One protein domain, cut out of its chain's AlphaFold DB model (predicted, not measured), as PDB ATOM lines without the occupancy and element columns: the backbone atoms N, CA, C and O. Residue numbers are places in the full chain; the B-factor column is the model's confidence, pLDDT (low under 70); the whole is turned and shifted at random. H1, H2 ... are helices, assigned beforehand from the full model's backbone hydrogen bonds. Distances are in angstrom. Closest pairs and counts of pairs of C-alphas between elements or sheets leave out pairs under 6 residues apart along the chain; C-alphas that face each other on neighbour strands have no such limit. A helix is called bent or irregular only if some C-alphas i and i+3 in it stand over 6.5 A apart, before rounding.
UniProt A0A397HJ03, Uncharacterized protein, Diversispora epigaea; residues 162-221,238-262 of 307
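AT A GLANCE: This is residues 162 to 221 and 238 to 262 of the 307 residues of an uncharacterized protein of Diversispora epigaea (UniProt A0A397HJ03). One long helix, H1, is the spine of this model, and a second long helix, H6, crosses it about perpendicularly, over the later half of H1. At the end of H1 the chain turns through the short H2 and folds back, so that H3 lies side by side with H1 and the short H4 packs on it farther along; residues 162 to 171 stick out as a free arm at the other end. The printed part has 85 residues with six named helices, H1 to H6 in that order, and no named strand; the class is all helix. It is only just compact, close to loose, with a radius of gyration of the C-alphas of 14.1 A, and spans 49 by 35 by 20 A.

IN THESE COORDINATES: Find C-alpha 163 at (84.512, 18.504, 12.356); from there H1, residues 163 to 192, runs 43.4 A to C-alpha 192 at (69.076, 58.222, 4.065). Next come H2, residues 196 to 199, then H3, residues 203 to 211, 12.1 A long, and H4, residues 213 to 216. After the cut, look for H5, residues 238 to 241, and H6, residues 243 to 260, which runs 24.7 A to C-alpha 260 at (81.030, 50.890, 4.820). H6 is neither bent nor irregular, but only just: C-alphas 251 and 254 are 6.3 A apart.

HOW THE PARTS SIT: Begin with the hub, H1, which touches H2, H3, H4 and H6. With residues 187 to 191 alone it touches H2, the closest C-alphas being those of Phe 191 and Ile 198, 6.7 A apart. With residues 180 to 191 alone it touches H3, at a shallow tilt of 8 degrees, opposite ways; the closest C-alphas, of Ile 184 and Leu 210, are 6.1 A apart. With residues 176 to 180 alone it touches H4, where the closest C-alphas, of Gln 176 and His 216, are 6.0 A apart. With residues 182 to 187 alone it touches H6, about perpendicular at 90 degrees; the closest C-alphas, of Ala 186 and Ser 257, are 5.3 A apart. H5 touches no helix; it is close to but not clearly touching H4, with the C-alphas of Phe 215 and Trp 240 closest at 7.4 A. H3 and H6 are apart. In H1 and H3 every O i to N i+4 pair is within hydrogen-bond range, in H6 10 of 14; H2, H4 and H5 are too short for such a pair.

THE WHOLE: The two C-alphas farthest apart, of Lys 162 and Asn 194, are 49.3 A apart. Residues 222 to 237 are not printed, and C-alphas 221 and 238 are 20.4 A apart across this cut, which lies in the link from H4 to H5. The links printed whole are tight. Mean pLDDT of the printed part is 72.7; residues 162 to 172, 213 to 221, 238 to 244 and 257 to 262 are under 70.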
ATOM      1  N   LYS A 162      84.474  14.603  13.689       60.78
ATOM      2  CA  LYS A 162      83.331  14.858  12.783       60.78
ATOM      3  C   LYS A 162      83.280  16.312  12.273       60.78
ATOM      4  O   LYS A 162      82.296  16.742  11.673       60.78
ATOM      5  N   LEU A 163      84.355  17.059  12.513       52.91
ATOM      6  CA  LEU A 163      84.512  18.504  12.356       52.91
ATOM      7  C   LEU A 163      84.172  19.117  10.988       52.91
ATOM      8  O   LEU A 163      83.621  20.218  11.001       52.91
ATOM      9  N   PRO A 164      84.455  18.508   9.817       56.09
ATOM     10  CA  PRO A 164      84.406  19.285   8.582       56.09
ATOM     11  C   PRO A 164      82.989  19.754   8.234       56.09
ATOM     12  O   PRO A 164      82.801  20.889   7.815       56.09
ATOM     13  N   LYS A 165      81.972  18.906   8.425       61.22
ATOM     14  CA  LYS A 165      80.619  19.164   7.901       61.22
ATOM     15  C   LYS A 165      79.802  20.105   8.787       61.22
ATOM     16  O   LYS A 165      79.138  21.006   8.276       61.22
ATOM     17  N   ASP A 166      79.875  19.937  10.105       58.84
ATOM     18  CA  ASP A 166      79.123  20.782  11.039       58.84
ATOM     19  C   ASP A 166      79.735  22.181  11.170       58.84
ATOM     20  O   ASP A 166      78.985  23.158  11.209       58.84
ATOM     21  N   LEU A 167      81.069  22.312  11.140       61.62
ATOM     22  CA  LEU A 167      81.712  23.628  11.080       61.62
ATOM     23  C   LEU A 167      81.429  24.342   9.757       61.62
ATOM     24  O   LEU A 167      81.102  25.525   9.791       61.62
ATOM     25  N   ARG A 168      81.471  23.639   8.612       64.50
ATOM     26  CA  ARG A 168      81.095  24.223   7.309       64.50
ATOM     27  C   ARG A 168      79.661  24.748   7.320       64.50
ATOM     28  O   ARG A 168      79.423  25.862   6.869       64.50
ATOM     29  N   ARG A 169      78.714  23.999   7.902       63.78
ATOM     30  CA  ARG A 169      77.314  24.446   8.026       63.78
ATOM     31  C   ARG A 169      77.176  25.686   8.914       63.78
ATOM     32  O   ARG A 169      76.457  26.612   8.550       63.78
ATOM     33  N   VAL A 170      77.840  25.715  10.072       63.03
ATOM     34  CA  VAL A 170      77.802  26.880  10.975       63.03
ATOM     35  C   VAL A 170      78.448  28.100  10.319       63.03
ATOM     36  O   VAL A 170      77.885  29.190  10.386       63.03
ATOM     37  N   HIS A 171      79.579  27.916   9.636       67.81
ATOM     38  CA  HIS A 171      80.266  28.985   8.918       67.81
ATOM     39  C   HIS A 171      79.407  29.557   7.782       67.81
ATOM     40  O   HIS A 171      79.216  30.769   7.723       67.81
ATOM     41  N   ALA A 172      78.794  28.699   6.960       66.81
ATOM     42  CA  ALA A 172      77.894  29.123   5.886       66.81
ATOM     43  C   ALA A 172      76.677  29.904   6.417       66.81
ATOM     44  O   ALA A 172      76.307  30.938   5.862       66.81
ATOM     45  N   ASN A 173      76.081  29.454   7.527       71.94
ATOM     46  CA  ASN A 173      74.951  30.145   8.150       71.94
ATOM     47  C   ASN A 173      75.346  31.516   8.720       71.94
ATOM     48  O   ASN A 173      74.596  32.482   8.568       71.94
ATOM     49  N   ASN A 174      76.517  31.617   9.356       75.00
ATOM     50  CA  ASN A 174      77.025  32.889   9.870       75.00
ATOM     51  C   ASN A 174      77.320  33.866   8.727       75.00
ATOM     52  O   ASN A 174      76.868  35.004   8.777       75.00
ATOM     53  N   GLN A 175      77.962  33.404   7.652       75.31
ATOM     54  CA  GLN A 175      78.261  34.231   6.482       75.31
ATOM     55  C   GLN A 175      76.993  34.801   5.827       75.31
ATOM     56  O   GLN A 175      76.963  35.972   5.447       75.31
ATOM     57  N   GLN A 176      75.925  34.003   5.720       75.31
ATOM     58  CA  GLN A 176      74.631  34.466   5.202       75.31
ATOM     59  C   GLN A 176      73.984  35.501   6.119       75.31
ATOM     60  O   GLN A 176      73.445  36.501   5.644       75.31
ATOM     61  N   ASN A 177      74.054  35.285   7.433       80.50
ATOM     62  CA  ASN A 177      73.535  36.234   8.407       80.50
ATOM     63  C   ASN A 177      74.310  37.562   8.372       80.50
ATOM     64  O   ASN A 177      73.700  38.630   8.364       80.50
ATOM     65  N   ASP A 178      75.633  37.508   8.256       81.12
ATOM     66  CA  ASP A 178      76.479  38.696   8.132       81.12
ATOM     67  C   ASP A 178      76.200  39.440   6.822       81.12
ATOM     68  O   ASP A 178      76.106  40.669   6.799       81.12
ATOM     69  N   LYS A 179      75.998  38.708   5.717       81.81
ATOM     70  CA  LYS A 179      75.596  39.285   4.427       81.81
ATOM     71  C   LYS A 179      74.238  39.982   4.518       81.81
ATOM     72  O   LYS A 179      74.087  41.104   4.034       81.81
ATOM     73  N   LYS A 180      73.267  39.359   5.187       84.19
ATOM     74  CA  LYS A 180      71.948  39.939   5.449       84.19
ATOM     75  C   LYS A 180      72.053  41.254   6.217       84.19
ATOM     76  O   LYS A 180      71.502  42.263   5.781       84.19
ATOM     77  N   ILE A 181      72.774  41.251   7.338       84.38
ATOM     78  CA  ILE A 181      72.951  42.439   8.185       84.38
ATOM     79  C   ILE A 181      73.591  43.573   7.377       84.38
ATOM     80  O   ILE A 181      73.104  44.705   7.400       84.38
ATOM     81  N   ARG A 182      74.632  43.256   6.602       85.56
ATOM     82  CA  ARG A 182      75.331  44.211   5.736       85.56
ATOM     83  C   ARG A 182      74.431  44.831   4.670       85.56
ATOM     84  O   ARG A 182      74.416  46.052   4.530       85.56
ATOM     85  N   ARG A 183      73.622  44.026   3.978       86.25
ATOM     86  CA  ARG A 183      72.669  44.512   2.964       86.25
ATOM     87  C   ARG A 183      71.580  45.398   3.560       86.25
ATOM     88  O   ARG A 183      71.278  46.440   2.990       86.25
ATOM     89  N   ILE A 184      71.036  45.028   4.720       87.75
ATOM     90  CA  ILE A 184      70.045  45.851   5.435       87.75
ATOM     91  C   ILE A 184      70.659  47.200   5.826       87.75
ATOM     92  O   ILE A 184      70.032  48.241   5.632       87.75
ATOM     93  N   LYS A 185      71.891  47.201   6.348       89.81
ATOM     94  CA  LYS A 185      72.604  48.430   6.718       89.81
ATOM     95  C   LYS A 185      72.857  49.319   5.497       89.81
ATOM     96  O   LYS A 185      72.552  50.508   5.548       89.81
ATOM     97  N   ALA A 186      73.341  48.740   4.399       87.94
ATOM     98  CA  ALA A 186      73.576  49.456   3.147       87.94
ATOM     99  C   ALA A 186      72.280  50.046   2.570       87.94
ATOM    100  O   ALA A 186      72.257  51.217   2.209       87.94
ATOM    101  N   ALA A 187      71.185  49.281   2.552       87.12
ATOM    102  CA  ALA A 187      69.888  49.768   2.086       87.12
ATOM    103  C   ALA A 187      69.390  50.955   2.927       87.12
ATOM    104  O   ALA A 187      69.002  51.983   2.375       87.12
ATOM    105  N   LYS A 188      69.476  50.864   4.263       90.25
ATOM    106  CA  LYS A 188      69.123  51.975   5.166       90.25
ATOM    107  C   LYS A 188      69.952  53.235   4.887       90.25
ATOM    108  O   LYS A 188      69.395  54.328   4.852       90.25
ATOM    109  N   GLU A 189      71.257  53.088   4.667       89.69
ATOM    110  CA  GLU A 189      72.147  54.199   4.304       89.69
ATOM    111  C   GLU A 189      71.807  54.810   2.939       89.69
ATOM    112  O   GLU A 189      71.846  56.029   2.779       89.69
ATOM    113  N   LEU A 190      71.434  53.989   1.955       88.38
ATOM    114  CA  LEU A 190      71.060  54.478   0.630       88.38
ATOM    115  C   LEU A 190      69.755  55.277   0.650       88.38
ATOM    116  O   LEU A 190      69.697  56.317  -0.008       88.38
ATOM    117  N   PHE A 191      68.768  54.847   1.444       88.69
ATOM    118  CA  PHE A 191      67.537  55.609   1.673       88.69
ATOM    119  C   PHE A 191      67.798  56.932   2.392       88.69
ATOM    120  O   PHE A 191      67.228  57.944   2.016       88.69
ATOM    121  N   ARG A 192      68.693  56.964   3.389       90.75
ATOM    122  CA  ARG A 192      69.076  58.222   4.065       90.75
ATOM    123  C   ARG A 192      69.687  59.244   3.109       90.75
ATOM    124  O   ARG A 192      69.538  60.441   3.311       90.75
ATOM    125  N   LYS A 193      70.397  58.760   2.092       90.56
ATOM    126  CA  LYS A 193      71.086  59.571   1.084       90.56
ATOM    127  C   LYS A 193      70.238  59.827  -0.172       90.56
ATOM    128  O   LYS A 193      70.774  60.385  -1.120       90.56
ATOM    129  N   ASN A 194      68.968  59.401  -0.197       88.94
ATOM    130  CA  ASN A 194      68.058  59.524  -1.345       88.94
ATOM    131  C   ASN A 194      68.693  59.080  -2.679       88.94
ATOM    132  O   ASN A 194      68.611  59.779  -3.687       88.94
ATOM    133  N   ASN A 195      69.387  57.934  -2.682       83.25
ATOM    134  CA  ASN A 195      70.063  57.465  -3.896       83.25
ATOM    135  C   ASN A 195      69.036  57.034  -4.951       83.25
ATOM    136  O   ASN A 195      68.243  56.144  -4.643       83.25
ATOM    137  N   PRO A 196      69.129  57.515  -6.207       82.56
ATOM    138  CA  PRO A 196      68.148  57.210  -7.254       82.56
ATOM    139  C   PRO A 196      67.996  55.703  -7.502       82.56
ATOM    140  O   PRO A 196      66.899  55.228  -7.748       82.56
ATOM    141  N   ASN A 197      69.068  54.927  -7.309       78.56
ATOM    142  CA  ASN A 197      69.067  53.466  -7.457       78.56
ATOM    143  C   ASN A 197      68.130  52.719  -6.490       78.56
ATOM    144  O   ASN A 197      67.884  51.534  -6.698       78.56
ATOM    145  N   ILE A 198      67.702  53.352  -5.390       80.75
ATOM    146  CA  ILE A 198      66.818  52.739  -4.387       80.75
ATOM    147  C   ILE A 198      65.511  53.520  -4.188       80.75
ATOM    148  O   ILE A 198      64.613  53.014  -3.525       80.75
ATOM    149  N   THR A 199      65.404  54.729  -4.751       79.62
ATOM    150  CA  THR A 199      64.260  55.638  -4.573       79.62
ATOM    151  C   THR A 199      62.962  55.074  -5.149       79.62
ATOM    152  O   THR A 199      61.904  55.297  -4.570       79.62
ATOM    153  N   ASP A 200      63.047  54.296  -6.229       81.81
ATOM    154  CA  ASP A 200      61.879  53.690  -6.885       81.81
ATOM    155  C   ASP A 200      61.289  52.511  -6.090       81.81
ATOM    156  O   ASP A 200      60.186  52.043  -6.376       81.81
ATOM    157  N   TYR A 201      62.009  52.016  -5.078       80.50
ATOM    158  CA  TYR A 201      61.559  50.914  -4.237       80.50
ATOM    159  C   TYR A 201      60.908  51.432  -2.955       80.50
ATOM    160  O   TYR A 201      61.466  52.273  -2.248       80.50
ATOM    161  N   ASP A 202      59.778  50.831  -2.577       84.69
ATOM    162  CA  ASP A 202      59.201  51.038  -1.251       84.69
ATOM    163  C   ASP A 202      60.176  50.543  -0.169       84.69
ATOM    164  O   ASP A 202      60.587  49.375  -0.124       84.69
ATOM    165  N   LYS A 203      60.541  51.466   0.723       84.62
ATOM    166  CA  LYS A 203      61.466  51.256   1.833       84.62
ATOM    167  C   LYS A 203      61.045  50.107   2.740       84.62
ATOM    168  O   LYS A 203      61.904  49.324   3.156       84.62
ATOM    169  N   GLU A 204      59.761  49.987   3.056       83.56
ATOM    170  CA  GLU A 204      59.277  48.964   3.981       83.56
ATOM    171  C   GLU A 204      59.300  47.581   3.336       83.56
ATOM    172  O   GLU A 204      59.821  46.625   3.920       83.56
ATOM    173  N   LEU A 205      58.819  47.481   2.094       81.75
ATOM    174  CA  LEU A 205      58.844  46.239   1.324       81.75
ATOM    175  C   LEU A 205      60.275  45.748   1.097       81.75
ATOM    176  O   LEU A 205      60.550  44.559   1.285       81.75
ATOM    177  N   LEU A 206      61.198  46.655   0.763       83.25
ATOM    178  CA  LEU A 206      62.590  46.304   0.511       83.25
ATOM    179  C   LEU A 206      63.296  45.816   1.782       83.25
ATOM    180  O   LEU A 206      63.989  44.797   1.756       83.25
ATOM    181  N   LEU A 207      63.102  46.495   2.915       85.19
ATOM    182  CA  LEU A 207      63.686  46.067   4.187       85.19
ATOM    183  C   LEU A 207      63.073  44.754   4.686       85.19
ATOM    184  O   LEU A 207      63.810  43.901   5.183       85.19
ATOM    185  N   ARG A 208      61.762  44.553   4.504       84.12
ATOM    186  CA  ARG A 208      61.079  43.295   4.832       84.12
ATOM    187  C   ARG A 208      61.612  42.132   4.000       84.12
ATOM    188  O   ARG A 208      61.883  41.065   4.546       84.12
ATOM    189  N   MET A 209      61.826  42.350   2.705       82.12
ATOM    190  CA  MET A 209      62.430  41.364   1.810       82.12
ATOM    191  C   MET A 209      63.874  41.048   2.222       82.12
ATOM    192  O   MET A 209      64.244  39.884   2.353       82.12
ATOM    193  N   LEU A 210      64.691  42.063   2.524       81.88
ATOM    194  CA  LEU A 210      66.049  41.852   3.033       81.88
ATOM    195  C   LEU A 210      66.062  41.182   4.418       81.88
ATOM    196  O   LEU A 210      67.052  40.551   4.783       81.88
ATOM    197  N   ALA A 211      64.990  41.282   5.202       81.75
ATOM    198  CA  ALA A 211      64.867  40.604   6.485       81.75
ATOM    199  C   ALA A 211      64.501  39.113   6.352       81.75
ATOM    200  O   ALA A 211      64.775  38.338   7.276       81.75
ATOM    201  N   ASP A 212      63.933  38.683   5.230       78.06
ATOM    202  CA  ASP A 212      63.550  37.291   5.024       78.06
ATOM    203  C   ASP A 212      64.761  36.432   4.604       78.06
ATOM    204  O   ASP A 212      65.592  36.798   3.774       78.06
ATOM    205  N   ARG A 213      64.888  35.267   5.246       64.69
ATOM    206  CA  ARG A 213      65.978  34.303   5.042       64.69
ATOM    207  C   ARG A 213      65.943  33.678   3.649       64.69
ATOM    208  O   ARG A 213      67.002  33.293   3.159       64.69
ATOM    209  N   ALA A 214      64.771  33.598   3.016       63.03
ATOM    210  CA  ALA A 214      64.626  33.054   1.667       63.03
ATOM    211  C   ALA A 214      65.473  33.815   0.626       63.03
ATOM    212  O   ALA A 214      65.914  33.220  -0.353       63.03
ATOM    213  N   PHE A 215      65.778  35.095   0.880       59.25
ATOM    214  CA  PHE A 215      66.515  35.980  -0.032       59.25
ATOM    215  C   PHE A 215      68.038  36.003   0.190       59.25
ATOM    216  O   PHE A 215      68.762  36.698  -0.526       59.25
ATOM    217  N   HIS A 216      68.541  35.243   1.170       62.59
ATOM    218  CA  HIS A 216      69.981  35.117   1.469       62.59
ATOM    219  C   HIS A 216      70.475  33.681   1.390       62.59
ATOM    220  O   HIS A 216      71.585  33.394   1.839       62.59
ATOM    221  N   LEU A 217      69.653  32.783   0.840       54.66
ATOM    222  CA  LEU A 217      70.071  31.412   0.616       54.66
ATOM    223  C   LEU A 217      71.376  31.394  -0.188       54.66
ATOM    224  O   LEU A 217      71.582  32.256  -1.051       54.66
ATOM    225  N   PRO A 218      72.258  30.427   0.105       47.16
ATOM    226  CA  PRO A 218      73.492  30.280  -0.628       47.16
ATOM    227  C   PRO A 218      73.108  29.899  -2.054       47.16
ATOM    228  O   PRO A 218      72.692  28.775  -2.332       47.16
ATOM    229  N   GLU A 219      73.191  30.877  -2.947       49.28
ATOM    230  CA  GLU A 219      73.340  30.640  -4.370       49.28
ATOM    231  C   GLU A 219      74.633  29.828  -4.470       49.28
ATOM    232  O   GLU A 219      75.699  30.365  -4.178       49.28
ATOM    233  N   MET A 220      74.469  28.511  -4.652       37.00
ATOM    234  CA  MET A 220      75.475  27.493  -4.964       37.00
ATOM    235  C   MET A 220      76.905  28.044  -4.929       37.00
ATOM    236  O   MET A 220      77.328  28.741  -5.847       37.00
ATOM    237  N   SER A 221      77.664  27.735  -3.876       37.25
ATOM    238  CA  SER A 221      79.115  27.780  -4.015       37.25
ATOM    239  C   SER A 221      79.474  26.810  -5.140       37.25
ATOM    240  O   SER A 221      79.213  25.614  -4.996       37.25
ATOM    241  N   LEU A 238      59.291  33.225  -9.049       46.31
ATOM    242  CA  LEU A 238      60.445  33.672  -9.851       46.31
ATOM    243  C   LEU A 238      60.831  35.151  -9.666       46.31
ATOM    244  O   LEU A 238      61.830  35.593 -10.239       46.31
ATOM    245  N   SER A 239      60.094  35.918  -8.861       48.88
ATOM    246  CA  SER A 239      60.311  37.365  -8.712       48.88
ATOM    247  C   SER A 239      61.683  37.721  -8.128       48.88
ATOM    248  O   SER A 239      62.252  38.748  -8.487       48.88
ATOM    249  N   TRP A 240      62.282  36.853  -7.302       56.56
ATOM    250  CA  TRP A 240      63.597  37.100  -6.693       56.56
ATOM    251  C   TRP A 240      64.789  36.729  -7.589       56.56
ATOM    252  O   TRP A 240      65.938  37.038  -7.265       56.56
ATOM    253  N   ARG A 241      64.528  36.071  -8.727       52.81
ATOM    254  CA  ARG A 241      65.521  35.813  -9.780       52.81
ATOM    255  C   ARG A 241      65.504  36.873 -10.878       52.81
ATOM    256  O   ARG A 241      66.255  36.713 -11.843       52.81
ATOM    257  N   SER A 242      64.694  37.925 -10.738       63.53
ATOM    258  CA  SER A 242      64.682  39.028 -11.694       63.53
ATOM    259  C   SER A 242      66.081  39.633 -11.827       63.53
ATOM    260  O   SER A 242      66.850  39.724 -10.861       63.53
ATOM    261  N   ALA A 243      66.435  40.009 -13.056       64.69
ATOM    262  CA  ALA A 243      67.723  40.629 -13.346       64.69
ATOM    263  C   ALA A 243      67.916  41.918 -12.526       64.69
ATOM    264  O   ALA A 243      69.005  42.168 -12.017       64.69
ATOM    265  N   GLU A 244      66.832  42.665 -12.314       69.31
ATOM    266  CA  GLU A 244      66.796  43.897 -11.523       69.31
ATOM    267  C   GLU A 244      67.140  43.663 -10.051       69.31
ATOM    268  O   GLU A 244      68.009  44.344  -9.505       69.31
ATOM    269  N   LEU A 245      66.536  42.661  -9.402       72.81
ATOM    270  CA  LEU A 245      66.829  42.397  -7.994       72.81
ATOM    271  C   LEU A 245      68.254  41.863  -7.813       72.81
ATOM    272  O   LEU A 245      68.955  42.253  -6.877       72.81
ATOM    273  N   LYS A 246      68.714  41.000  -8.726       75.50
ATOM    274  CA  LYS A 246      70.108  40.535  -8.729       75.50
ATOM    275  C   LYS A 246      71.082  41.703  -8.868       75.50
ATOM    276  O   LYS A 246      72.071  41.744  -8.135       75.50
ATOM    277  N   HIS A 247      70.780  42.653  -9.752       78.56
ATOM    278  CA  HIS A 247      71.559  43.872  -9.938       78.56
ATOM    279  C   HIS A 247      71.568  44.736  -8.668       78.56
ATOM    280  O   HIS A 247      72.638  45.113  -8.191       78.56
ATOM    281  N   LEU A 248      70.407  44.985  -8.054       81.50
ATOM    282  CA  LEU A 248      70.301  45.747  -6.806       81.50
ATOM    283  C   LEU A 248      71.142  45.111  -5.688       81.50
ATOM    284  O   LEU A 248      71.946  45.781  -5.041       81.50
ATOM    285  N   LEU A 249      71.009  43.802  -5.477       79.62
ATOM    286  CA  LEU A 249      71.732  43.107  -4.415       79.62
ATOM    287  C   LEU A 249      73.251  43.080  -4.662       79.62
ATOM    288  O   LEU A 249      74.008  43.370  -3.737       79.62
ATOM    289  N   ARG A 250      73.703  42.737  -5.878       79.06
ATOM    290  CA  ARG A 250      75.131  42.511  -6.184       79.06
ATOM    291  C   ARG A 250      75.899  43.771  -6.570       79.06
ATOM    292  O   ARG A 250      77.063  43.880  -6.208       79.06
ATOM    293  N   ASN A 251      75.274  44.698  -7.289       80.94
ATOM    294  CA  ASN A 251      75.966  45.855  -7.865       80.94
ATOM    295  C   ASN A 251      75.702  47.142  -7.079       80.94
ATOM    296  O   ASN A 251      76.508  48.066  -7.138       80.94
ATOM    297  N   VAL A 252      74.603  47.213  -6.319       80.94
ATOM    298  CA  VAL A 252      74.263  48.403  -5.523       80.94
ATOM    299  C   VAL A 252      74.531  48.169  -4.037       80.94
ATOM    300  O   VAL A 252      75.265  48.943  -3.423       80.94
ATOM    301  N   LEU A 253      73.985  47.101  -3.444       82.88
ATOM    302  CA  LEU A 253      74.087  46.867  -1.997       82.88
ATOM    303  C   LEU A 253      75.421  46.249  -1.569       82.88
ATOM    304  O   LEU A 253      76.044  46.762  -0.640       82.88
ATOM    305  N   ASP A 254      75.868  45.171  -2.218       82.19
ATOM    306  CA  ASP A 254      77.095  44.464  -1.821       82.19
ATOM    307  C   ASP A 254      78.347  45.392  -1.869       82.19
ATOM    308  O   ASP A 254      79.067  45.444  -0.864       82.19
ATOM    309  N   PRO A 255      78.576  46.239  -2.899       83.19
ATOM    310  CA  PRO A 255      79.723  47.157  -2.939       83.19
ATOM    311  C   PRO A 255      79.632  48.274  -1.896       83.19
ATOM    312  O   PRO A 255      80.629  48.648  -1.277       83.19
ATOM    313  N   LYS A 256      78.423  48.788  -1.639       77.81
ATOM    314  CA  LYS A 256      78.196  49.786  -0.583       77.81
ATOM    315  C   LYS A 256      78.399  49.197   0.804       77.81
ATOM    316  O   LYS A 256      78.897  49.890   1.688       77.81
ATOM    317  N   SER A 257      78.073  47.922   0.985       68.06
ATOM    318  CA  SER A 257      78.334  47.227   2.238       68.06
ATOM    319  C   SER A 257      79.830  47.042   2.501       68.06
ATOM    320  O   SER A 257      80.266  47.327   3.610       68.06
ATOM    321  N   ALA A 258      80.624  46.712   1.476       63.00
ATOM    322  CA  ALA A 258      82.082  46.611   1.585       63.00
ATOM    323  C   ALA A 258      82.752  47.978   1.824       63.00
ATOM    324  O   ALA A 258      83.663  48.093   2.635       63.00
ATOM    325  N   SER A 259      82.256  49.044   1.182       59.16
ATOM    326  CA  SER A 259      82.755  50.412   1.392       59.16
ATOM    327  C   SER A 259      82.435  50.975   2.782       59.16
ATOM    328  O   SER A 259      83.116  51.895   3.227       59.16
ATOM    329  N   THR A 260      81.403  50.462   3.458       52.50
ATOM    330  CA  THR A 260      81.030  50.890   4.820       52.50
ATOM    331  C   THR A 260      81.869  50.180   5.894       52.50
ATOM    332  O   THR A 260      81.894  50.635   7.036       52.50
ATOM    333  N   ASP A 261      82.571  49.100   5.532       49.69
ATOM    334  CA  ASP A 261      83.507  48.375   6.402       49.69
ATOM    335  C   ASP A 261      84.922  49.008   6.403       49.69
ATOM    336  O   ASP A 261      85.805  48.534   7.118       49.69
ATOM    337  N   MET A 262      85.152  50.103   5.658       42.06
ATOM    338  CA  MET A 262      86.377  50.906   5.786       42.06
ATOM    339  C   MET A 262      86.442  51.505   7.201       42.06
ATOM    340  O   MET A 262      85.529  52.247   7.585       42.06
TER     341      MET A 262